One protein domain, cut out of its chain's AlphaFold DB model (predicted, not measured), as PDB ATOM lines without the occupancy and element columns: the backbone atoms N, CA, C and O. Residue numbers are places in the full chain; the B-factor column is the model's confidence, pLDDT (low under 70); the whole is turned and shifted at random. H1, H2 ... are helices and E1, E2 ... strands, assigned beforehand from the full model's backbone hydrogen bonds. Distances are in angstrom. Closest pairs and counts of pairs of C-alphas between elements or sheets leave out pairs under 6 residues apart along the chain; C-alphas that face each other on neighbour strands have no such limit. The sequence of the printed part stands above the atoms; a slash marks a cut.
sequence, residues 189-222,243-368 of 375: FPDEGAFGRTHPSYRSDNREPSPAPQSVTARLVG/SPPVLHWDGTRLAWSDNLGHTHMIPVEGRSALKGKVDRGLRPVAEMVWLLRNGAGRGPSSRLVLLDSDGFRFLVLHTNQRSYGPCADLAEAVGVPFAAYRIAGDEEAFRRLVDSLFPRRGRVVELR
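AT A GLANCE: This is residues 189 to 222 and 243 to 368 of the 375 residues of an uncharacterized protein of Streptomyces sp. 844.5 (UniProt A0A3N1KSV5). A strongly twisted sheet of six strands has H2 on one face, with the sheet curling round it, and H1 on the other. A small sheet of four strands, E2 to E5, covers another side of H1, so that this helix packs on both sheets. The printed part has 160 residues with two named helices and ten named strands, in the order E1 to E8, H1, E9, H2, E10; the class is mixed, helices and strands, with 77 residues, under half, in named elements. The large sheet runs E1, E9, E6, E7, E8, E10 and is mixed, and the small one runs E2, E3, E4, E5 and is antiparallel. The whole is compact, with a radius of gyration of the C-alphas of 14.8 A and spans of 44 by 38 by 29 A.

IN THESE COORDINATES: In the large sheet, E1 is residues 202 to 204, beginning at C-alpha 202 (-10.690, -24.470, 7.071). E9 is 338 to 344, 19.9 A long; E6 is 287 to 294, 22.6 A; E7 is 301 to 307, 19.2 A; E8 is 313 to 319, 16.1 A. E10, residues 360 to 367, bends by 84 degrees at residue 363 and ends at C-alpha 367 (-33.024, -31.369, 7.363). H1 is 325 to 334, 13.9 A, and H2 is 347 to 357, 15.1 A. In the small sheet, E2 is 214 to 217, E3 246 to 249, E4 254 to 257 and E5 263 to 266.

HOW THE PARTS SIT: E6, E7 and E8 form a meander, each strand the antiparallel neighbour of the one before; N 289 and O 305 are 2.8 A apart, N 304 and O 317 2.9 A. E9 and E6 are parallel, with N 290 and O 339 at 2.8 A. E8, H1 and E9 form a split strand-helix-strand unit, two strands running the same way with E6 and E7 between them, and its crossover is right-handed. H1 is on the large sheet at a height of 8.6 A, over E9 and E6; its closest C-alphas to E9 are Ala 331 and Phe 338, 6.0 A. H1 is also on the small sheet, at a height of 7.5 A. H2 is on the large sheet's opposite face, with the C-alphas of Ile 343 and Phe 350 closest to E9 at 6.5 A. In both helices every O i to N i+4 pair is within hydrogen-bond range.

THE WHOLE: The C-alphas of Lys 275 and Ala 296, the two farthest apart, are 46.2 A from each other. Residues 223 to 242 are not printed, and C-alphas 222 and 243 are 16.6 A apart across the cut. The link E5 to E6 is long, with 20 residues. The mean pLDDT of the printed part is 85.6; residues 220 to 222, 273 to 277, 280 and 295 to 300 are under 70.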
ATOM      1  N   PHE A 189      -6.304 -35.774  15.965       79.38
ATOM      2  CA  PHE A 189      -6.048 -35.068  17.210       79.38
ATOM      3  C   PHE A 189      -7.015 -35.588  18.278       79.38
ATOM      4  O   PHE A 189      -8.226 -35.407  18.131       79.38
ATOM      5  N   PRO A 190      -6.526 -36.274  19.326       75.94
ATOM      6  CA  PRO A 190      -7.384 -36.906  20.327       75.94
ATOM      7  C   PRO A 190      -8.136 -35.890  21.192       75.94
ATOM      8  O   PRO A 190      -9.195 -36.229  21.726       75.94
ATOM      9  N   ASP A 191      -7.604 -34.674  21.314       80.75
ATOM     10  CA  ASP A 191      -8.087 -33.636  22.227       80.75
ATOM     11  C   ASP A 191      -9.232 -32.795  21.649       80.75
ATOM     12  O   ASP A 191      -9.860 -32.034  22.377       80.75
ATOM     13  N   GLU A 192      -9.562 -32.975  20.369       80.00
ATOM     14  CA  GLU A 192     -10.614 -32.214  19.697       80.00
ATOM     15  C   GLU A 192     -11.941 -32.990  19.609       80.00
ATOM     16  O   GLU A 192     -12.001 -34.096  19.071       80.00
ATOM     17  N   GLY A 193     -13.036 -32.386  20.083       76.19
ATOM     18  CA  GLY A 193     -14.384 -32.969  20.045       76.19
ATOM     19  C   GLY A 193     -14.572 -34.223  20.913       76.19
ATOM     20  O   GLY A 193     -13.703 -34.607  21.693       76.19
ATOM     21  N   ALA A 194     -15.717 -34.899  20.753       74.06
ATOM     22  CA  ALA A 194     -16.103 -36.040  21.591       74.06
ATOM     23  C   ALA A 194     -15.110 -37.219  21.536       74.06
ATOM     24  O   ALA A 194     -14.850 -37.876  22.546       74.06
ATOM     25  N   PHE A 195     -14.583 -37.520  20.343       75.81
ATOM     26  CA  PHE A 195     -13.804 -38.734  20.063       75.81
ATOM     27  C   PHE A 195     -12.490 -38.482  19.310       75.81
ATOM     28  O   PHE A 195     -11.874 -39.435  18.826       75.81
ATOM     29  N   GLY A 196     -12.042 -37.229  19.236       78.50
ATOM     30  CA  GLY A 196     -10.928 -36.813  18.392       78.50
ATOM     31  C   GLY A 196     -11.379 -36.427  16.981       78.50
ATOM     32  O   GLY A 196     -12.394 -36.916  16.476       78.50
ATOM     33  N   ARG A 197     -10.613 -35.553  16.321       81.50
ATOM     34  CA  ARG A 197     -10.922 -35.045  14.974       81.50
ATOM     35  C   ARG A 197      -9.709 -35.061  14.061       81.50
ATOM     36  O   ARG A 197      -8.571 -35.110  14.506       81.50
ATOM     37  N   THR A 198      -9.956 -35.053  12.756       83.38
ATOM     38  CA  THR A 198      -8.902 -34.827  11.758       83.38
ATOM     39  C   THR A 198      -8.651 -33.334  11.569       83.38
ATOM     40  O   THR A 198      -9.527 -32.540  11.880       83.38
ATOM     41  N   HIS A 199      -7.522 -32.931  10.983       84.62
ATOM     42  CA  HIS A 199      -7.315 -31.514  10.658       84.62
ATOM     43  C   HIS A 199      -8.423 -30.996   9.713       84.62
ATOM     44  O   HIS A 199      -8.636 -31.598   8.649       84.62
ATOM     45  N   PRO A 200      -9.129 -29.903  10.049       87.12
ATOM     46  CA  PRO A 200     -10.094 -29.311   9.137       87.12
ATOM     47  C   PRO A 200      -9.375 -28.638   7.959       87.12
ATOM     48  O   PRO A 200      -8.249 -28.161   8.067       87.12
ATOM     49  N   SER A 201     -10.019 -28.589   6.797       87.06
ATOM     50  CA  SER A 201      -9.520 -27.839   5.633       87.06
ATOM     51  C   SER A 201      -9.632 -26.319   5.792       87.06
ATOM     52  O   SER A 201      -8.928 -25.584   5.109       87.06
ATOM     53  N   TYR A 202     -10.517 -25.864   6.678       91.62
ATOM     54  CA  TYR A 202     -10.690 -24.470   7.071       91.62
ATOM     55  C   TYR A 202     -11.251 -24.439   8.492       91.62
ATOM     56  O   TYR A 202     -12.079 -25.288   8.833       91.62
ATOM     57  N   ARG A 203     -10.812 -23.475   9.296       93.06
ATOM     58  CA  ARG A 203     -11.291 -23.239  10.657       93.06
ATOM     59  C   ARG A 203     -11.447 -21.735  10.854       93.06
ATOM     60  O   ARG A 203     -10.554 -20.992  10.452       93.06
ATOM     61  N   SER A 204     -12.549 -21.316  11.459       91.81
ATOM     62  CA  SER A 204     -12.696 -19.971  12.011       91.81
ATOM     63  C   SER A 204     -13.076 -20.055  13.482       91.81
ATOM     64  O   SER A 204     -13.806 -20.954  13.915       91.81
ATOM     65  N   ASP A 205     -12.504 -19.138  14.253       89.38
ATOM     66  CA  ASP A 205     -12.723 -19.046  15.689       89.38
ATOM     67  C   ASP A 205     -14.018 -18.298  16.002       89.38
ATOM     68  O   ASP A 205     -14.635 -17.671  15.137       89.38
ATOM     69  N   ASN A 206     -14.426 -18.372  17.268       80.75
ATOM     70  CA  ASN A 206     -15.606 -17.673  17.742       80.75
ATOM     71  C   ASN A 206     -15.454 -16.152  17.548       80.75
ATOM     72  O   ASN A 206     -14.450 -15.570  17.960       80.75
ATOM     73  N   ARG A 207     -16.458 -15.517  16.940       82.81
ATOM     74  CA  ARG A 207     -16.543 -14.063  16.747       82.81
ATOM     75  C   ARG A 207     -17.789 -13.518  17.424       82.81
ATOM     76  O   ARG A 207     -18.729 -14.257  17.714       82.81
ATOM     77  N   GLU A 208     -17.800 -12.213  17.664       88.06
ATOM     78  CA  GLU A 208     -19.023 -11.552  18.103       88.06
ATOM     79  C   GLU A 208     -20.136 -11.742  17.057       88.06
ATOM     80  O   GLU A 208     -19.868 -11.637  15.856       88.06
ATOM     81  N   PRO A 209     -21.375 -12.044  17.489       89.25
ATOM     82  CA  PRO A 209     -22.499 -12.195  16.578       89.25
ATOM     83  C   PRO A 209     -22.720 -10.946  15.738       89.25
ATOM     84  O   PRO A 209     -22.742  -9.826  16.247       89.25
ATOM     85  N   SER A 210     -22.985 -11.163  14.456       90.88
ATOM     86  CA  SER A 210     -23.351 -10.091  13.543       90.88
ATOM     87  C   SER A 210     -24.850  -9.799  13.632       90.88
ATOM     88  O   SER A 210     -25.646 -10.737  13.657       90.88
ATOM     89  N   PRO A 211     -25.285  -8.530  13.585       90.12
ATOM     90  CA  PRO A 211     -26.698  -8.197  13.418       90.12
ATOM     91  C   PRO A 211     -27.202  -8.468  11.989       90.12
ATOM     92  O   PRO A 211     -28.406  -8.418  11.746       90.12
ATOM     93  N   ALA A 212     -26.310  -8.731  11.026       91.25
ATOM     94  CA  ALA A 212     -26.696  -8.964   9.640       91.25
ATOM     95  C   ALA A 212     -27.346 -10.352   9.475       91.25
ATOM     96  O   ALA A 212     -26.747 -11.355   9.881       91.25
ATOM     97  N   PRO A 213     -28.533 -10.442   8.848       92.56
ATOM     98  CA  PRO A 213     -29.194 -11.718   8.645       92.56
ATOM     99  C   PRO A 213     -28.417 -12.585   7.649       92.56
ATOM    100  O   PRO A 213     -27.903 -12.096   6.642       92.56
ATOM    101  N   GLN A 214     -28.358 -13.886   7.918       94.88
ATOM    102  CA  GLN A 214     -27.692 -14.876   7.067       94.88
ATOM    103  C   GLN A 214     -28.554 -16.124   6.935       94.88
ATOM    104  O   GLN A 214     -29.305 -16.468   7.844       94.88
ATOM    105  N   SER A 215     -28.466 -16.835   5.808       93.56
ATOM    106  CA  SER A 215     -29.222 -18.079   5.634       93.56
ATOM    107  C   SER A 215     -28.532 -19.096   4.734       93.56
ATOM    108  O   SER A 215     -27.822 -18.763   3.788       93.56
ATOM    109  N   VAL A 216     -28.769 -20.370   5.036       92.06
ATOM    110  CA  VAL A 216     -28.285 -21.528   4.291       92.06
ATOM    111  C   VAL A 216     -29.462 -22.462   4.040       92.06
ATOM    112  O   VAL A 216     -30.091 -22.974   4.964       92.06
ATOM    113  N   THR A 217     -29.755 -22.707   2.767       89.50
ATOM    114  CA  THR A 217     -30.860 -23.568   2.344       89.50
ATOM    115  C   THR A 217     -30.406 -25.018   2.169       89.50
ATOM    116  O   THR A 217     -29.305 -25.298   1.678       89.50
ATOM    117  N   ALA A 218     -31.264 -25.966   2.549       83.75
ATOM    118  CA  ALA A 218     -31.129 -27.346   2.110       83.75
ATOM    119  C   ALA A 218     -31.433 -27.432   0.610       83.75
ATOM    120  O   ALA A 218     -32.269 -26.701   0.079       83.75
ATOM    121  N   ARG A 219     -30.755 -28.334  -0.099       76.31
ATOM    122  CA  ARG A 219     -30.970 -28.529  -1.541       76.31
ATOM    123  C   ARG A 219     -31.030 -30.016  -1.875       76.31
ATOM    124  O   ARG A 219     -30.306 -30.809  -1.280       76.31
ATOM    125  N   LEU A 220     -31.897 -30.383  -2.822       61.66
ATOM    126  CA  LEU A 220     -32.126 -31.763  -3.277       61.66
ATOM    127  C   LEU A 220     -30.825 -32.436  -3.729       61.66
ATOM    128  O   LEU A 220     -30.206 -32.001  -4.700       61.66
ATOM    129  N   VAL A 221     -30.423 -33.520  -3.064       54.00
ATOM    130  CA  VAL A 221     -29.278 -34.357  -3.462       54.00
ATOM    131  C   VAL A 221     -29.630 -35.078  -4.770       54.00
ATOM    132  O   VAL A 221     -30.185 -36.166  -4.748       54.00
ATOM    133  N   GLY A 222     -29.335 -34.469  -5.921       50.66
ATOM    134  CA  GLY A 222     -29.636 -35.070  -7.228       50.66
ATOM    135  C   GLY A 222     -29.960 -34.083  -8.346       50.66
ATOM    136  O   GLY A 222     -29.883 -34.459  -9.511       50.66
ATOM    137  N   SER A 243     -41.375 -25.632   0.341       79.38
ATOM    138  CA  SER A 243     -40.168 -24.828   0.505       79.38
ATOM    139  C   SER A 243     -39.051 -25.729   1.031       79.38
ATOM    140  O   SER A 243     -39.309 -26.577   1.884       79.38
ATOM    141  N   PRO A 244     -37.810 -25.608   0.535       85.81
ATOM    142  CA  PRO A 244     -36.704 -26.359   1.110       85.81
ATOM    143  C   PRO A 244     -36.481 -25.921   2.564       85.81
ATOM    144  O   PRO A 244     -36.688 -24.743   2.867       85.81
ATOM    145  N   PRO A 245     -35.994 -26.810   3.448       89.00
ATOM    146  CA  PRO A 245     -35.651 -26.398   4.794       89.00
ATOM    147  C   PRO A 245     -34.541 -25.344   4.751       89.00
ATOM    148  O   PRO A 245     -33.619 -25.439   3.935       89.00
ATOM    149  N   VAL A 246     -34.589 -24.352   5.635       92.62
ATOM    150  CA  VAL A 246     -33.610 -23.253   5.659       92.62
ATOM    151  C   VAL A 246     -33.111 -23.040   7.070       92.62
ATOM    152  O   VAL A 246     -33.909 -22.804   7.964       92.62
ATOM    153  N   LEU A 247     -31.798 -23.067   7.266       94.25
ATOM    154  CA  LEU A 247     -31.170 -22.603   8.496       94.25
ATOM    155  C   LEU A 247     -30.877 -21.108   8.345       94.25
ATOM    156  O   LEU A 247     -30.221 -20.718   7.381       94.25
ATOM    157  N   HIS A 248     -31.368 -20.272   9.250       94.50
ATOM    158  CA  HIS A 248     -31.228 -18.825   9.150       94.50
ATOM    159  C   HIS A 248     -30.919 -18.172  10.496       94.50
ATOM    160  O   HIS A 248     -31.337 -18.627  11.558       94.50
ATOM    161  N   TRP A 249     -30.169 -17.084  10.410       94.88
ATOM    162  CA  TRP A 249     -29.852 -16.158  11.477       94.88
ATOM    163  C   TRP A 249     -30.536 -14.828  11.164       94.88
ATOM    164  O   TRP A 249     -30.333 -14.282  10.081       94.88
ATOM    165  N   ASP A 250     -31.355 -14.321  12.085       91.94
ATOM    166  CA  ASP A 250     -32.133 -13.083  11.899       91.94
ATOM    167  C   ASP A 250     -31.438 -11.815  12.441       91.94
ATOM    168  O   ASP A 250     -32.040 -10.745  12.474       91.94
ATOM    169  N   GLY A 251     -30.182 -11.937  12.882       90.62
ATOM    170  CA  GLY A 251     -29.450 -10.891  13.605       90.62
ATOM    171  C   GLY A 251     -29.468 -11.069  15.125       90.62
ATOM    172  O   GLY A 251     -28.647 -10.486  15.828       90.62
ATOM    173  N   THR A 252     -30.370 -11.903  15.650       89.25
ATOM    174  CA  THR A 252     -30.520 -12.144  17.093       89.25
ATOM    175  C   THR A 252     -30.698 -13.612  17.465       89.25
ATOM    176  O   THR A 252     -30.323 -14.020  18.569       89.25
ATOM    177  N   ARG A 253     -31.259 -14.430  16.574       91.62
ATOM    178  CA  ARG A 253     -31.609 -15.822  16.837       91.62
ATOM    179  C   ARG A 253     -31.261 -16.710  15.656       91.62
ATOM    180  O   ARG A 253     -31.446 -16.344  14.498       91.62
ATOM    181  N   LEU A 254     -30.797 -17.912  15.984       93.69
ATOM    182  CA  LEU A 254     -30.623 -18.992  15.026       93.69
ATOM    183  C   LEU A 254     -31.903 -19.822  15.009       93.69
ATOM    184  O   LEU A 254     -32.381 -20.266  16.056       93.69
ATOM    185  N   ALA A 255     -32.449 -20.053  13.827       93.38
ATOM    186  CA  ALA A 255     -33.624 -20.881  13.643       93.38
ATOM    187  C   ALA A 255     -33.509 -21.696  12.359       93.38
ATOM    188  O   ALA A 255     -32.717 -21.389  11.466       93.38
ATOM    189  N   TRP A 256     -34.302 -22.755  12.261       92.50
ATOM    190  CA  TRP A 256     -34.499 -23.454  11.004       92.50
ATOM    191  C   TRP A 256     -35.975 -23.486  10.641       92.50
ATOM    192  O   TRP A 256     -36.827 -23.650  11.508       92.50
ATOM    193  N   SER A 257     -36.272 -23.318   9.361       91.06
ATOM    194  CA  SER A 257     -37.610 -23.496   8.812       91.06
ATOM    195  C   SER A 257     -37.699 -24.874   8.173       91.06
ATOM    196  O   SER A 257     -36.779 -25.272   7.454       91.06
ATOM    197  N   ASP A 258     -38.765 -25.613   8.460       88.50
ATOM    198  CA  ASP A 258     -39.030 -26.922   7.872       88.50
ATOM    199  C   ASP A 258     -39.679 -26.814   6.479       88.50
ATOM    200  O   ASP A 258     -39.885 -25.727   5.933       88.50
ATOM    201  N   ASN A 259     -40.014 -27.966   5.899       84.25
ATOM    202  CA  ASN A 259     -40.621 -28.058   4.568       84.25
ATOM    203  C   ASN A 259     -42.050 -27.490   4.501       84.25
ATOM    204  O   ASN A 259     -42.569 -27.237   3.413       84.25
ATOM    205  N   LEU A 260     -42.687 -27.318   5.661       84.00
ATOM    206  CA  LEU A 260     -44.034 -26.782   5.837       84.00
ATOM    207  C   LEU A 260     -44.009 -25.278   6.158       84.00
ATOM    208  O   LEU A 260     -45.062 -24.650   6.239       84.00
ATOM    209  N   GLY A 261     -42.818 -24.688   6.315       83.12
ATOM    210  CA  GLY A 261     -42.625 -23.295   6.707       83.12
ATOM    211  C   GLY A 261     -42.694 -23.057   8.219       83.12
ATOM    212  O   GLY A 261     -42.633 -21.906   8.654       83.12
ATOM    213  N   HIS A 262     -42.791 -24.106   9.041       87.44
ATOM    214  CA  HIS A 262     -42.688 -23.973  10.489       87.44
ATOM    215  C   HIS A 262     -41.262 -23.617  10.878       87.44
ATOM    216  O   HIS A 262     -40.307 -24.232  10.414       87.44
ATOM    217  N   THR A 263     -41.124 -22.609  11.736       89.06
ATOM    218  CA  THR A 263     -39.821 -22.122  12.187       89.06
ATOM    219  C   THR A 263     -39.544 -22.584  13.609       89.06
ATOM    220  O   THR A 263     -40.360 -22.413  14.514       89.06
ATOM    221  N   HIS A 264     -38.367 -23.164  13.780       90.38
ATOM    222  CA  HIS A 264     -37.912 -23.868  14.964       90.38
ATOM    223  C   HIS A 264     -36.641 -23.202  15.491       90.38
ATOM    224  O   HIS A 264     -35.638 -23.092  14.783       90.38
ATOM    225  N   MET A 265     -36.674 -22.753  16.744       91.31
ATOM    226  CA  MET A 265     -35.570 -22.004  17.345       91.31
ATOM    227  C   MET A 265     -34.447 -22.932  17.807       91.31
ATOM    228  O   MET A 265     -34.703 -23.921  18.495       91.31
ATOM    229  N   ILE A 266     -33.201 -22.571  17.503       91.44
ATOM    230  CA  ILE A 266     -32.005 -23.304  17.923       91.44
ATOM    231  C   ILE A 266     -31.272 -22.470  18.984       91.44
ATOM    232  O   ILE A 266     -30.845 -21.350  18.693       91.44
ATOM    233  N   PRO A 267     -31.115 -22.978  20.219       91.75
ATOM    234  CA  PRO A 267     -30.331 -22.285  21.232       91.75
ATOM    235  C   PRO A 267     -28.852 -22.249  20.824       91.75
ATOM    236  O   PRO A 267     -28.354 -23.191  20.213       91.75
ATOM    237  N   VAL A 268     -28.146 -21.180  21.189       91.81
ATOM    238  CA  VAL A 268     -26.705 -20.998  20.940       91.81
ATOM    239  C   VAL A 268     -25.981 -21.022  22.284       91.81
ATOM    240  O   VAL A 268     -26.462 -20.421  23.246       91.81
ATOM    241  N   GLU A 269     -24.870 -21.749  22.378       90.19
ATOM    242  CA  GLU A 269     -24.095 -21.846  23.616       90.19
ATOM    243  C   GLU A 269     -23.545 -20.476  24.048       90.19
ATOM    244  O   GLU A 269     -23.222 -19.623  23.224       90.19
ATOM    245  N   GLY A 270     -23.490 -20.241  25.362       84.31
ATOM    246  CA  GLY A 270     -23.008 -18.977  25.928       84.31
ATOM    247  C   GLY A 270     -23.969 -17.794  25.763       84.31
ATOM    248  O   GLY A 270     -23.632 -16.684  26.166       84.31
ATOM    249  N   ARG A 271     -25.174 -18.002  25.209       84.19
ATOM    250  CA  ARG A 271     -26.194 -16.955  25.066       84.19
ATOM    251  C   ARG A 271     -27.353 -17.121  26.026       84.19
ATOM    252  O   ARG A 271     -27.743 -18.226  26.395       84.19
ATOM    253  N   SER A 272     -27.933 -15.978  26.387       77.12
ATOM    254  CA  SER A 272     -29.159 -15.935  27.179       77.12
ATOM    255  C   SER A 272     -30.267 -16.727  26.488       77.12
ATOM    256  O   SER A 272     -30.433 -16.650  25.268       77.12
ATOM    257  N   ALA A 273     -31.031 -17.481  27.281       67.25
ATOM    258  CA  ALA A 273     -32.144 -18.273  26.783       67.25
ATOM    259  C   ALA A 273     -33.113 -17.390  25.980       67.25
ATOM    260  O   ALA A 273     -33.564 -16.340  26.443       67.25
ATOM    261  N   LEU A 274     -33.416 -17.816  24.753       69.81
ATOM    262  CA  LEU A 274     -34.296 -17.081  23.853       69.81
ATOM    263  C   LEU A 274     -35.699 -16.965  24.467       69.81
ATOM    264  O   LEU A 274     -36.281 -17.962  24.897       69.81
ATOM    265  N   LYS A 275     -36.284 -15.759  24.450       64.38
ATOM    266  CA  LYS A 275     -37.714 -15.572  24.743       64.38
ATOM    267  C   LYS A 275     -38.533 -16.215  23.616       64.38
ATOM    268  O   LYS A 275     -38.663 -15.636  22.534       64.38
ATOM    269  N   GLY A 276     -39.041 -17.422  23.855       66.75
ATOM    270  CA  GLY A 276     -39.859 -18.179  22.907       66.75
ATOM    271  C   GLY A 276     -39.908 -19.676  23.219       66.75
ATOM    272  O   GLY A 276     -39.241 -20.166  24.128       66.75
ATOM    273  N   LYS A 277     -40.710 -20.415  22.448       65.12
ATOM    274  CA  LYS A 277     -40.788 -21.875  22.535       65.12
ATOM    275  C   LYS A 277     -39.577 -22.478  21.818       65.12
ATOM    276  O   LYS A 277     -39.556 -22.555  20.596       65.12
ATOM    277  N   VAL A 278     -38.559 -22.869  22.579       72.88
ATOM    278  CA  VAL A 278     -37.468 -23.715  22.073       72.88
ATOM    279  C   VAL A 278     -37.993 -25.143  21.966       72.88
ATOM    280  O   VAL A 278     -38.656 -25.627  22.890       72.88
ATOM    281  N   ASP A 279     -37.722 -25.822  20.854       73.38
ATOM    282  CA  ASP A 279     -38.155 -27.209  20.712       73.38
ATOM    283  C   ASP A 279     -37.499 -28.100  21.760       73.38
ATOM    284  O   ASP A 279     -36.278 -28.121  21.945       73.38
ATOM    285  N   ARG A 280     -38.343 -28.875  22.443       65.56
ATOM    286  CA  ARG A 280     -37.905 -29.837  23.450       65.56
ATOM    287  C   ARG A 280     -37.006 -30.874  22.777       65.56
ATOM    288  O   ARG A 280     -37.466 -31.662  21.958       65.56
ATOM    289  N   GLY A 281     -35.728 -30.876  23.149       72.12
ATOM    290  CA  GLY A 281     -34.731 -31.831  22.661       72.12
ATOM    291  C   GLY A 281     -33.612 -31.223  21.817       72.12
ATOM    292  O   GLY A 281     -32.637 -31.927  21.555       72.12
ATOM    293  N   LEU A 282     -33.700 -29.942  21.438       81.94
ATOM    294  CA  LEU A 282     -32.569 -29.239  20.833       81.94
ATOM    295  C   LEU A 282     -31.567 -28.814  21.909       81.94
ATOM    296  O   LEU A 282     -31.934 -28.292  22.962       81.94
ATOM    297  N   ARG A 283     -30.290 -29.073  21.632       88.56
ATOM    298  CA  ARG A 283     -29.161 -28.679  22.480       88.56
ATOM    299  C   ARG A 283     -28.599 -27.342  21.994       88.56
ATOM    300  O   ARG A 283     -28.767 -27.035  20.813       88.56
ATOM    301  N   PRO A 284     -27.949 -26.554  22.866       92.19
ATOM    302  CA  PRO A 284     -27.234 -25.362  22.433       92.19
ATOM    303  C   PRO A 284     -26.184 -25.715  21.378       92.19
ATOM    304  O   PRO A 284     -25.425 -26.667  21.567       92.19
ATOM    305  N   VAL A 285     -26.158 -24.974  20.270       94.44
ATOM    306  CA  VAL A 285     -25.091 -25.101  19.277       94.44
ATOM    307  C   VAL A 285     -23.816 -24.470  19.825       94.44
ATOM    308  O   VAL A 285     -23.813 -23.299  20.199       94.44
ATOM    309  N   ALA A 286     -22.754 -25.263  19.859       95.31
ATOM    310  CA  ALA A 286     -21.411 -24.855  20.250       95.31
ATOM    311  C   ALA A 286     -20.509 -24.640  19.035       95.31
ATOM    312  O   ALA A 286     -19.606 -23.816  19.064       95.31
ATOM    313  N   GLU A 287     -20.742 -25.393  17.958       95.94
ATOM    314  CA  GLU A 287     -19.911 -25.376  16.757       95.94
ATOM    315  C   GLU A 287     -20.724 -25.792  15.528       95.94
ATOM    316  O   GLU A 287     -21.603 -26.662  15.596       95.94
ATOM    317  N   MET A 288     -20.393 -25.196  14.383       97.06
ATOM    318  CA  MET A 288     -20.920 -25.580  13.076       97.06
ATOM    319  C   MET A 288     -19.840 -26.234  12.217       97.06
ATOM    320  O   MET A 288     -18.749 -25.705  12.031       97.06
ATOM    321  N   VAL A 289     -20.159 -27.386  11.635       96.44
ATOM    322  CA  VAL A 289     -19.211 -28.162  10.839       96.44
ATOM    323  C   VAL A 289     -19.748 -28.435   9.444       96.44
ATOM    324  O   VAL A 289     -20.769 -29.098   9.275       96.44
ATOM    325  N   TRP A 290     -19.027 -27.994   8.419       95.44
ATOM    326  CA  TRP A 290     -19.345 -28.306   7.031       95.44
ATOM    327  C   TRP A 290     -18.542 -29.505   6.529       95.44
ATOM    328  O   TRP A 290     -17.318 -29.539   6.612       95.44
ATOM    329  N   LEU A 291     -19.227 -30.494   5.966       92.88
ATOM    330  CA  LEU A 291     -18.648 -31.734   5.465       92.88
ATOM    331  C   LEU A 291     -18.908 -31.841   3.970       92.88
ATOM    332  O   LEU A 291     -20.060 -31.918   3.555       92.88
ATOM    333  N   LEU A 292     -17.854 -31.916   3.166       89.69
ATOM    334  CA  LEU A 292     -17.942 -32.175   1.733       89.69
ATOM    335  C   LEU A 292     -17.513 -33.602   1.430       89.69
ATOM    336  O   LEU A 292     -16.382 -33.992   1.728       89.69
ATOM    337  N   ARG A 293     -18.387 -34.359   0.769       85.88
ATOM    338  CA  ARG A 293     -18.012 -35.640   0.175       85.88
ATOM    339  C   ARG A 293     -17.485 -35.428  -1.241       85.88
ATOM    340  O   ARG A 293     -18.232 -35.003  -2.123       85.88
ATOM    341  N   ASN A 294     -16.243 -35.833  -1.477       72.31
ATOM    342  CA  ASN A 294     -15.649 -35.874  -2.812       72.31
ATOM    343  C   ASN A 294     -15.748 -37.298  -3.377       72.31
ATOM    344  O   ASN A 294     -14.937 -38.162  -3.035       72.31
ATOM    345  N   GLY A 295     -16.754 -37.556  -4.220       63.56
ATOM    346  CA  GLY A 295     -17.001 -38.868  -4.829       63.56
ATOM    347  C   GLY A 295     -17.196 -38.796  -6.346       63.56
ATOM    348  O   GLY A 295     -17.810 -37.861  -6.858       63.56
ATOM    349  N   ALA A 296     -16.688 -39.800  -7.065       50.75
ATOM    350  CA  ALA A 296     -16.891 -39.943  -8.505       50.75
ATOM    351  C   ALA A 296     -18.347 -40.361  -8.797       50.75
ATOM    352  O   ALA A 296     -18.804 -41.388  -8.300       50.75
ATOM    353  N   GLY A 297     -19.076 -39.570  -9.592       55.31
ATOM    354  CA  GLY A 297     -20.314 -40.009 -10.260       55.31
ATOM    355  C   GLY A 297     -21.656 -39.438  -9.776       55.31
ATOM    356  O   GLY A 297     -22.622 -39.551 -10.515       55.31
ATOM    357  N   ARG A 298     -21.759 -38.797  -8.598       59.00
ATOM    358  CA  ARG A 298     -23.033 -38.189  -8.113       59.00
ATOM    359  C   ARG A 298     -22.947 -36.705  -7.724       59.00
ATOM    360  O   ARG A 298     -23.878 -36.170  -7.132       59.00
ATOM    361  N   GLY A 299     -21.836 -36.047  -8.058       56.53
ATOM    362  CA  GLY A 299     -21.546 -34.680  -7.618       56.53
ATOM    363  C   GLY A 299     -21.262 -34.586  -6.106       56.53
ATOM    364  O   GLY A 299     -21.526 -35.529  -5.351       56.53
ATOM    365  N   PRO A 300     -20.660 -33.480  -5.639       61.50
ATOM    366  CA  PRO A 300     -20.480 -33.223  -4.219       61.50
ATOM    367  C   PRO A 300     -21.822 -33.180  -3.489       61.50
ATOM    368  O   PRO A 300     -22.724 -32.426  -3.846       61.50
ATOM    369  N   SER A 301     -21.915 -33.977  -2.430       78.62
ATOM    370  CA  SER A 301     -22.948 -33.850  -1.406       78.62
ATOM    371  C   SER A 301     -22.297 -33.210  -0.192       78.62
ATOM    372  O   SER A 301     -21.314 -33.766   0.322       78.62
ATOM    373  N   SER A 302     -22.816 -32.074   0.257       88.25
ATOM    374  CA  SER A 302     -22.333 -31.416   1.463       88.25
ATOM    375  C   SER A 302     -23.343 -31.517   2.603       88.25
ATOM    376  O   SER A 302     -24.535 -31.771   2.425       88.25
ATOM    377  N   ARG A 303     -22.849 -31.430   3.831       92.19
ATOM    378  CA  ARG A 303     -23.677 -31.442   5.037       92.19
ATOM    379  C   ARG A 303     -23.174 -30.355   5.963       92.19
ATOM    380  O   ARG A 303     -21.973 -30.280   6.185       92.19
ATOM    381  N   LEU A 304     -24.075 -29.549   6.500       94.88
ATOM    382  CA  LEU A 304     -23.790 -28.675   7.627       94.88
ATOM    383  C   LEU A 304     -24.298 -29.372   8.891       94.88
ATOM    384  O   LEU A 304     -25.464 -29.746   8.974       94.88
ATOM    385  N   VAL A 305     -23.409 -29.613   9.841       95.31
ATOM    386  CA  VAL A 305     -23.663 -30.355  11.074       95.31
ATOM    387  C   VAL A 305     -23.528 -29.390  12.240       95.31
ATOM    388  O   VAL A 305     -22.512 -28.714  12.353       95.31
ATOM    389  N   LEU A 306     -24.537 -29.334  13.103       95.75
ATOM    390  CA  LEU A 306     -24.487 -28.551  14.337       95.75
ATOM    391  C   LEU A 306     -24.127 -29.483  15.492       95.75
ATOM    392  O   LEU A 306     -24.726 -30.560  15.645       95.75
ATOM    393  N   LEU A 307     -23.142 -29.059  16.276       95.88
ATOM    394  CA  LEU A 307     -22.587 -29.807  17.395       95.88
ATOM    395  C   LEU A 307     -22.909 -29.117  18.721       95.88
ATOM    396  O   LEU A 307     -22.983 -27.889  18.780       95.88
ATOM    397  N   ASP A 308     -23.105 -29.915  19.769       94.38
ATOM    398  CA  ASP A 308     -23.129 -29.426  21.149       94.38
ATOM    399  C   ASP A 308     -21.703 -29.222  21.694       94.38
ATOM    400  O   ASP A 308     -20.716 -29.508  21.011       94.38
ATOM    401  N   SER A 309     -21.597 -28.717  22.922       92.31
ATOM    402  CA  SER A 309     -20.326 -28.405  23.593       92.31
ATOM    403  C   SER A 309     -19.426 -29.620  23.811       92.31
ATOM    404  O   SER A 309     -18.202 -29.520  23.817       92.31
ATOM    405  N   ASP A 310     -20.041 -30.796  23.909       90.19
ATOM    406  CA  ASP A 310     -19.361 -32.080  24.009       90.19
ATOM    407  C   ASP A 310     -18.916 -32.606  22.620       90.19
ATOM    408  O   ASP A 310     -18.255 -33.642  22.520       90.19
ATOM    409  N   GLY A 311     -19.272 -31.923  21.526       90.56
ATOM    410  CA  GLY A 311     -18.943 -32.293  20.150       90.56
ATOM    411  C   GLY A 311     -19.858 -33.359  19.536       90.56
ATOM    412  O   GLY A 311     -19.487 -33.960  18.521       90.56
ATOM    413  N   PHE A 312     -21.031 -33.619  20.119       92.88
ATOM    414  CA  PHE A 312     -22.035 -34.521  19.554       92.88
ATOM    415  C   PHE A 312     -22.955 -33.784  18.590       92.88
ATOM    416  O   PHE A 312     -23.459 -32.697  18.868       92.88
ATOM    417  N   ARG A 313     -23.258 -34.425  17.461       93.62
ATOM    418  CA  ARG A 313     -24.215 -33.877  16.502       93.62
ATOM    419  C   ARG A 313     -25.649 -34.065  16.979       93.62
ATOM    420  O   ARG A 313     -26.029 -35.156  17.418       93.62
ATOM    421  N   PHE A 314     -26.456 -33.029  16.790       93.31
ATOM    422  CA  PHE A 314     -27.896 -33.072  17.052       93.31
ATOM    423  C   PHE A 314     -28.740 -32.582  15.868       93.31
ATOM    424  O   PHE A 314     -29.910 -32.954  15.775       93.31
ATOM    425  N   LEU A 315     -28.160 -31.832  14.924       93.31
ATOM    426  CA  LEU A 315     -28.838 -31.391  13.704       93.31
ATOM    427  C   LEU A 315     -27.912 -31.504  12.487       93.31
ATOM    428  O   LEU A 315     -26.723 -31.195  12.565       93.31
ATOM    429  N   VAL A 316     -28.458 -31.973  11.363       93.69
ATOM    430  CA  VAL A 316     -27.742 -32.131  10.091       93.69
ATOM    431  C   VAL A 316     -28.568 -31.537   8.959       93.69
ATOM    432  O   VAL A 316     -29.615 -32.071   8.605       93.69
ATOM    433  N   LEU A 317     -28.065 -30.473   8.342       92.31
ATOM    434  CA  LEU A 317     -28.619 -29.867   7.140       92.31
ATOM    435  C   LEU A 317     -27.928 -30.422   5.895       92.31
ATOM    436  O   LEU A 317     -26.718 -30.273   5.715       92.31
ATOM    437  N   HIS A 318     -28.699 -31.058   5.018       89.44
ATOM    438  CA  HIS A 318     -28.198 -31.559   3.742       89.44
ATOM    439  C   HIS A 318     -28.189 -30.443   2.706       89.44
ATOM    440  O   HIS A 318     -29.233 -29.955   2.276       89.44
ATOM    441  N   THR A 319     -26.989 -30.056   2.292       85.38
ATOM    442  CA  THR A 319     -26.764 -28.973   1.343       85.38
ATOM    443  C   THR A 319     -26.004 -29.494   0.121       85.38
ATOM    444  O   THR A 319     -25.362 -30.540   0.150       85.38
ATOM    445  N   ASN A 320     -26.111 -28.786  -1.000       79.00
ATOM    446  CA  ASN A 320     -25.299 -29.051  -2.193       79.00
ATOM    447  C   ASN A 320     -24.322 -27.908  -2.469       79.00
ATOM    448  O   ASN A 320     -23.843 -27.742  -3.593       79.00
ATOM    449  N   GLN A 321     -24.044 -27.079  -1.462       82.31
ATOM    450  CA  GLN A 321     -23.023 -26.054  -1.589       82.31
ATOM    451  C   GLN A 321     -21.669 -26.716  -1.858       82.31
ATOM    452  O   GLN A 321     -21.260 -27.643  -1.158       82.31
ATOM    453  N   ARG A 322     -20.983 -26.256  -2.907       82.44
ATOM    454  CA  ARG A 322     -19.635 -26.733  -3.258       82.44
ATOM    455  C   ARG A 322     -18.544 -26.010  -2.470       82.44
ATOM    456  O   ARG A 322     -17.437 -26.526  -2.348       82.44
ATOM    457  N   SER A 323     -18.862 -24.826  -1.958       88.00
ATOM    458  CA  SER A 323     -18.021 -24.025  -1.079       88.00
ATOM    459  C   SER A 323     -18.582 -24.049   0.339       88.00
ATOM    460  O   SER A 323     -19.784 -24.191   0.539       88.00
ATOM    461  N   TYR A 324     -17.696 -23.905   1.319       91.44
ATOM    462  CA  TYR A 324     -18.084 -23.748   2.718       91.44
ATOM    463  C   TYR A 324     -18.469 -22.303   3.063       91.44
ATOM    464  O   TYR A 324     -19.039 -22.101   4.125       91.44
ATOM    465  N   GLY A 325     -18.182 -21.327   2.186       94.00
ATOM    466  CA  GLY A 325     -18.348 -19.884   2.426       94.00
ATOM    467  C   GLY A 325     -19.689 -19.507   3.059       94.00
ATOM    468  O   GLY A 325     -19.676 -19.083   4.200       94.00
ATOM    469  N   PRO A 326     -20.844 -19.802   2.434       93.06
ATOM    470  CA  PRO A 326     -22.132 -19.408   3.014       93.06
ATOM    471  C   PRO A 326     -22.428 -20.066   4.371       93.06
ATOM    472  O   PRO A 326     -23.149 -19.512   5.194       93.06
ATOM    473  N   CYS A 327     -21.888 -21.264   4.617       94.38
ATOM    474  CA  CYS A 327     -21.997 -21.920   5.919       94.38
ATOM    475  C   CYS A 327     -21.063 -21.286   6.962       94.38
ATOM    476  O   CYS A 327     -21.443 -21.202   8.126       94.38
ATOM    477  N   ALA A 328     -19.871 -20.851   6.546       94.69
ATOM    478  CA  ALA A 328     -18.940 -20.108   7.386       94.69
ATOM    479  C   ALA A 328     -19.511 -18.727   7.729       94.69
ATOM    480  O   ALA A 328     -19.553 -18.385   8.901       94.69
ATOM    481  N   ASP A 329     -20.053 -18.001   6.749       94.56
ATOM    482  CA  ASP A 329     -20.689 -16.693   6.940       94.56
ATOM    483  C   ASP A 329     -21.861 -16.786   7.925       94.56
ATOM    484  O   ASP A 329     -22.018 -15.936   8.800       94.56
ATOM    485  N   LEU A 330     -22.665 -17.854   7.831       95.62
ATOM    486  CA  LEU A 330     -23.725 -18.123   8.799       95.62
ATOM    487  C   LEU A 330     -23.163 -18.397  10.200       95.62
ATOM    488  O   LEU A 330     -23.671 -17.840  11.166       95.62
ATOM    489  N   ALA A 331     -22.143 -19.246  10.330       95.38
ATOM    490  CA  ALA A 331     -21.540 -19.559  11.625       95.38
ATOM    491  C   ALA A 331     -20.883 -18.329  12.273       95.38
ATOM    492  O   ALA A 331     -21.067 -18.090  13.466       95.38
ATOM    493  N   GLU A 332     -20.196 -17.509  11.476       94.62
ATOM    494  CA  GLU A 332     -19.615 -16.239  11.907       94.62
ATOM    495  C   GLU A 332     -20.696 -15.241  12.326       94.62
ATOM    496  O   GLU A 332     -20.585 -14.649  13.395       94.62
ATOM    497  N   ALA A 333     -21.780 -15.099  11.555       94.00
ATOM    498  CA  ALA A 333     -22.891 -14.223  11.929       94.00
ATOM    499  C   ALA A 333     -23.585 -14.692  13.213       94.00
ATOM    500  O   ALA A 333     -23.940 -13.879  14.066       94.00
ATOM    501  N   VAL A 334     -23.714 -16.007  13.387       94.25
ATOM    502  CA  VAL A 334     -24.208 -16.607  14.624       94.25
ATOM    503  C   VAL A 334     -23.207 -16.438  15.755       94.25
ATOM    504  O   VAL A 334     -23.641 -16.503  16.892       94.25
ATOM    505  N   GLY A 335     -21.922 -16.189  15.506       93.69
ATOM    506  CA  GLY A 335     -20.878 -16.137  16.526       93.69
ATOM    507  C   GLY A 335     -20.656 -17.498  17.180       93.69
ATOM    508  O   GLY A 335     -20.802 -17.633  18.394       93.69
ATOM    509  N   VAL A 336     -20.407 -18.524  16.360       95.19
ATOM    510  CA  VAL A 336     -19.953 -19.852  16.797       95.19
ATOM    511  C   VAL A 336     -18.755 -20.299  15.956       95.19
ATOM    512  O   VAL A 336     -18.702 -19.984  14.766       95.19
ATOM    513  N   PRO A 337     -17.807 -21.061  16.533       95.88
ATOM    514  CA  PRO A 337     -16.724 -21.686  15.783       95.88
ATOM    515  C   PRO A 337     -17.217 -22.470  14.566       95.88
ATOM    516  O   PRO A 337     -18.249 -23.154  14.615       95.88
ATOM    517  N   PHE A 338     -16.434 -22.417  13.487       96.38
ATOM    518  CA  PHE A 338     -16.717 -23.144  12.257       96.38
ATOM    519  C   PHE A 338     -15.531 -23.980  11.798       96.38
ATOM    520  O   PHE A 338     -14.382 -23.536  11.808       96.38
ATOM    521  N   ALA A 339     -15.817 -25.186  11.311       95.88
ATOM    522  CA  ALA A 339     -14.817 -26.049  10.700       95.88
ATOM    523  C   ALA A 339     -15.336 -26.698   9.413       95.88
ATOM    524  O   ALA A 339     -16.462 -27.188   9.341       95.88
ATOM    525  N   ALA A 340     -14.494 -26.757   8.382       94.06
ATOM    526  CA  ALA A 340     -14.819 -27.396   7.111       94.06
ATOM    527  C   ALA A 340     -13.950 -28.635   6.883       94.06
ATOM    528  O   ALA A 340     -12.724 -28.545   6.900       94.06
ATOM    529  N   TYR A 341     -14.556 -29.774   6.558       90.81
ATOM    530  CA  TYR A 341     -13.861 -31.028   6.271       90.81
ATOM    531  C   TYR A 341     -14.170 -31.501   4.860       90.81
ATOM    532  O   TYR A 341     -15.323 -31.563   4.433       90.81
ATOM    533  N   ARG A 342     -13.126 -31.913   4.143       87.19
ATOM    534  CA  ARG A 342     -13.253 -32.598   2.856       87.19
ATOM    535  C   ARG A 342     -12.954 -34.069   3.070       87.19
ATOM    536  O   ARG A 342     -11.807 -34.447   3.283       87.19
ATOM    537  N   ILE A 343     -13.993 -34.892   3.014       82.31
ATOM    538  CA  ILE A 343     -13.883 -36.329   3.226       82.31
ATOM    539  C   ILE A 343     -13.927 -37.020   1.865       82.31
ATOM    540  O   ILE A 343     -14.886 -36.898   1.097       82.31
ATOM    541  N   ALA A 344     -12.862 -37.754   1.566       76.81
ATOM    542  CA  ALA A 344     -12.782 -38.586   0.380       76.81
ATOM    543  C   ALA A 344     -13.406 -39.965   0.643       76.81
ATOM    544  O   ALA A 344     -13.279 -40.517   1.735       76.81
ATOM    545  N   GLY A 345     -14.040 -40.548  -0.376       74.12
ATOM    546  CA  GLY A 345     -14.552 -41.916  -0.310       74.12
ATOM    547  C   GLY A 345     -15.947 -42.086  -0.903       74.12
ATOM    548  O   GLY A 345     -16.587 -41.134  -1.350       74.12
ATOM    549  N   ASP A 346     -16.402 -43.337  -0.917       77.81
ATOM    550  CA  ASP A 346     -17.784 -43.688  -1.246       77.81
ATOM    551  C   ASP A 346     -18.763 -43.233  -0.134       77.81
ATOM    552  O   ASP A 346     -18.353 -42.796   0.942       77.81
ATOM    553  N   GLU A 347     -20.078 -43.301  -0.385       80.19
ATOM    554  CA  GLU A 347     -21.106 -42.893   0.595       80.19
ATOM    555  C   GLU A 347     -21.030 -43.675   1.911       80.19
ATOM    556  O   GLU A 347     -21.390 -43.166   2.970       80.19
ATOM    557  N   GLU A 348     -20.610 -44.936   1.860       82.25
ATOM    558  CA  GLU A 348     -20.563 -45.790   3.037       82.25
ATOM    559  C   GLU A 348     -19.369 -45.430   3.926       82.25
ATOM    560  O   GLU A 348     -19.522 -45.271   5.135       82.25
ATOM    561  N   ALA A 349     -18.195 -45.232   3.327       78.75
ATOM    562  CA  ALA A 349     -16.995 -44.749   3.992       78.75
ATOM    563  C   ALA A 349     -17.198 -43.333   4.541       78.75
ATOM    564  O   ALA A 349     -16.818 -43.074   5.681       78.75
ATOM    565  N   PHE A 350     -17.854 -42.454   3.775       83.50
ATOM    566  CA  PHE A 350     -18.227 -41.117   4.231       83.50
ATOM    567  C   PHE A 350     -19.114 -41.192   5.474       83.50
ATOM    568  O   PHE A 350     -18.754 -40.631   6.503       83.50
ATOM    569  N   ARG A 351     -20.229 -41.939   5.422       84.50
ATOM    570  CA  ARG A 351     -21.137 -42.097   6.570       84.50
ATOM    571  C   ARG A 351     -20.432 -42.658   7.799       84.50
ATOM    572  O   ARG A 351     -20.551 -42.073   8.867       84.50
ATOM    573  N   ARG A 352     -19.658 -43.735   7.640       84.62
ATOM    574  CA  ARG A 352     -18.900 -44.335   8.749       84.62
ATOM    575  C   ARG A 352     -17.932 -43.337   9.378       84.62
ATOM    576  O   ARG A 352     -17.882 -43.239  10.595       84.62
ATOM    577  N   LEU A 353     -17.199 -42.574   8.564       83.50
ATOM    578  CA  LEU A 353     -16.255 -41.590   9.084       83.50
ATOM    579  C   LEU A 353     -16.967 -40.417   9.773       83.50
ATOM    580  O   LEU A 353     -16.514 -39.980  10.825       83.50
ATOM    581  N   VAL A 354     -18.092 -39.943   9.228       86.75
ATOM    582  CA  VAL A 354     -18.920 -38.903   9.864       86.75
ATOM    583  C   VAL A 354     -19.469 -39.386  11.209       86.75
ATOM    584  O   VAL A 354     -19.468 -38.624  12.167       86.75
ATOM    585  N   ASP A 355     -19.910 -40.641  11.306       88.25
ATOM    586  CA  ASP A 355     -20.398 -41.241  12.557       88.25
ATOM    587  C   ASP A 355     -19.300 -41.394  13.613       88.25
ATOM    588  O   ASP A 355     -19.586 -41.290  14.805       88.25
ATOM    589  N   SER A 356     -18.057 -41.604  13.178       84.88
ATOM    590  CA  SER A 356     -16.894 -41.665  14.064       84.88
ATOM    591  C   SER A 356     -16.436 -40.272  14.519       84.88
ATOM    592  O   SER A 356     -16.216 -40.079  15.710       84.88
ATOM    593  N   LEU A 357     -16.315 -39.305  13.597       86.38
ATOM    594  CA  LEU A 357     -15.863 -37.930  13.876       86.38
ATOM    595  C   LEU A 357     -16.897 -37.099  14.640       86.38
ATOM    596  O   LEU A 357     -16.542 -36.312  15.513       86.38
ATOM    597  N   PHE A 358     -18.171 -37.267  14.295       91.25
ATOM    598  CA  PHE A 358     -19.287 -36.477  14.808       91.25
ATOM    599  C   PHE A 358     -20.382 -37.432  15.290       91.25
ATOM    600  O   PHE A 358     -21.386 -37.649  14.595       91.25
ATOM    601  N   PRO A 359     -20.181 -38.072  16.453       90.56
ATOM    602  CA  PRO A 359     -21.130 -39.033  16.990       90.56
ATOM    603  C   PRO A 359     -22.457 -38.368  17.348       90.56
ATOM    604  O   PRO A 359     -22.523 -37.187  17.683       90.56
ATOM    605  N   ARG A 360     -23.538 -39.148  17.317       90.94
ATOM    606  CA  ARG A 360     -24.867 -38.691  17.745       90.94
ATOM    607  C   ARG A 360     -25.085 -38.914  19.239       90.94
ATOM    608  O   ARG A 360     -24.715 -39.967  19.760       90.94
ATOM    609  N   ARG A 361     -25.786 -37.987  19.891       83.81
ATOM    610  CA  ARG A 361     -26.308 -38.160  21.254       83.81
ATOM    611  C   ARG A 361     -27.827 -38.008  21.248       83.81
ATOM    612  O   ARG A 361     -28.352 -36.903  21.271       83.81
ATOM    613  N   GLY A 362     -28.532 -39.138  21.213       85.50
ATOM    614  CA  GLY A 362     -29.992 -39.164  21.093       85.50
ATOM    615  C   GLY A 362     -30.478 -38.999  19.649       85.50
ATOM    616  O   GLY A 362     -29.833 -39.475  18.707       85.50
ATOM    617  N   ARG A 363     -31.651 -38.376  19.480       87.81
ATOM    618  CA  ARG A 363     -32.272 -38.137  18.170       87.81
ATOM    619  C   ARG A 363     -31.538 -37.009  17.442       87.81
ATOM    620  O   ARG A 363     -31.323 -35.951  18.017       87.81
ATOM    621  N   VAL A 364     -31.195 -37.243  16.177       89.94
ATOM    622  CA  VAL A 364     -30.625 -36.226  15.282       89.94
ATOM    623  C   VAL A 364     -31.726 -35.728  14.360       89.94
ATOM    624  O   VAL A 364     -32.435 -36.537  13.759       89.94
ATOM    625  N   VAL A 365     -31.871 -34.413  14.257       90.00
ATOM    626  CA  VAL A 365     -32.787 -33.769  13.316       90.00
ATOM    627  C   VAL A 365     -32.092 -33.678  11.958       90.00
ATOM    628  O   VAL A 365     -31.064 -33.017  11.828       90.00
ATOM    629  N   GLU A 366     -32.618 -34.370  10.950       90.31
ATOM    630  CA  GLU A 366     -32.077 -34.331   9.589       90.31
ATOM    631  C   GLU A 366     -32.944 -33.431   8.707       90.31
ATOM    632  O   GLU A 366     -34.104 -33.736   8.443       90.31
ATOM    633  N   LEU A 367     -32.364 -32.330   8.236       87.88
ATOM    634  CA  LEU A 367     -33.024 -31.369   7.363       87.88
ATOM    635  C   LEU A 367     -32.690 -31.703   5.916       87.88
ATOM    636  O   LEU A 367     -31.552 -31.532   5.461       87.88
ATOM    637  N   ARG A 368     -33.687 -32.226   5.204       86.19
ATOM    638  CA  ARG A 368     -33.601 -32.634   3.802       86.19
ATOM    639  C   ARG A 368     -34.819 -32.125   3.053       86.19
ATOM    640  O   ARG A 368     -35.926 -32.103   3.587       86.19
TER     641      ARG A 368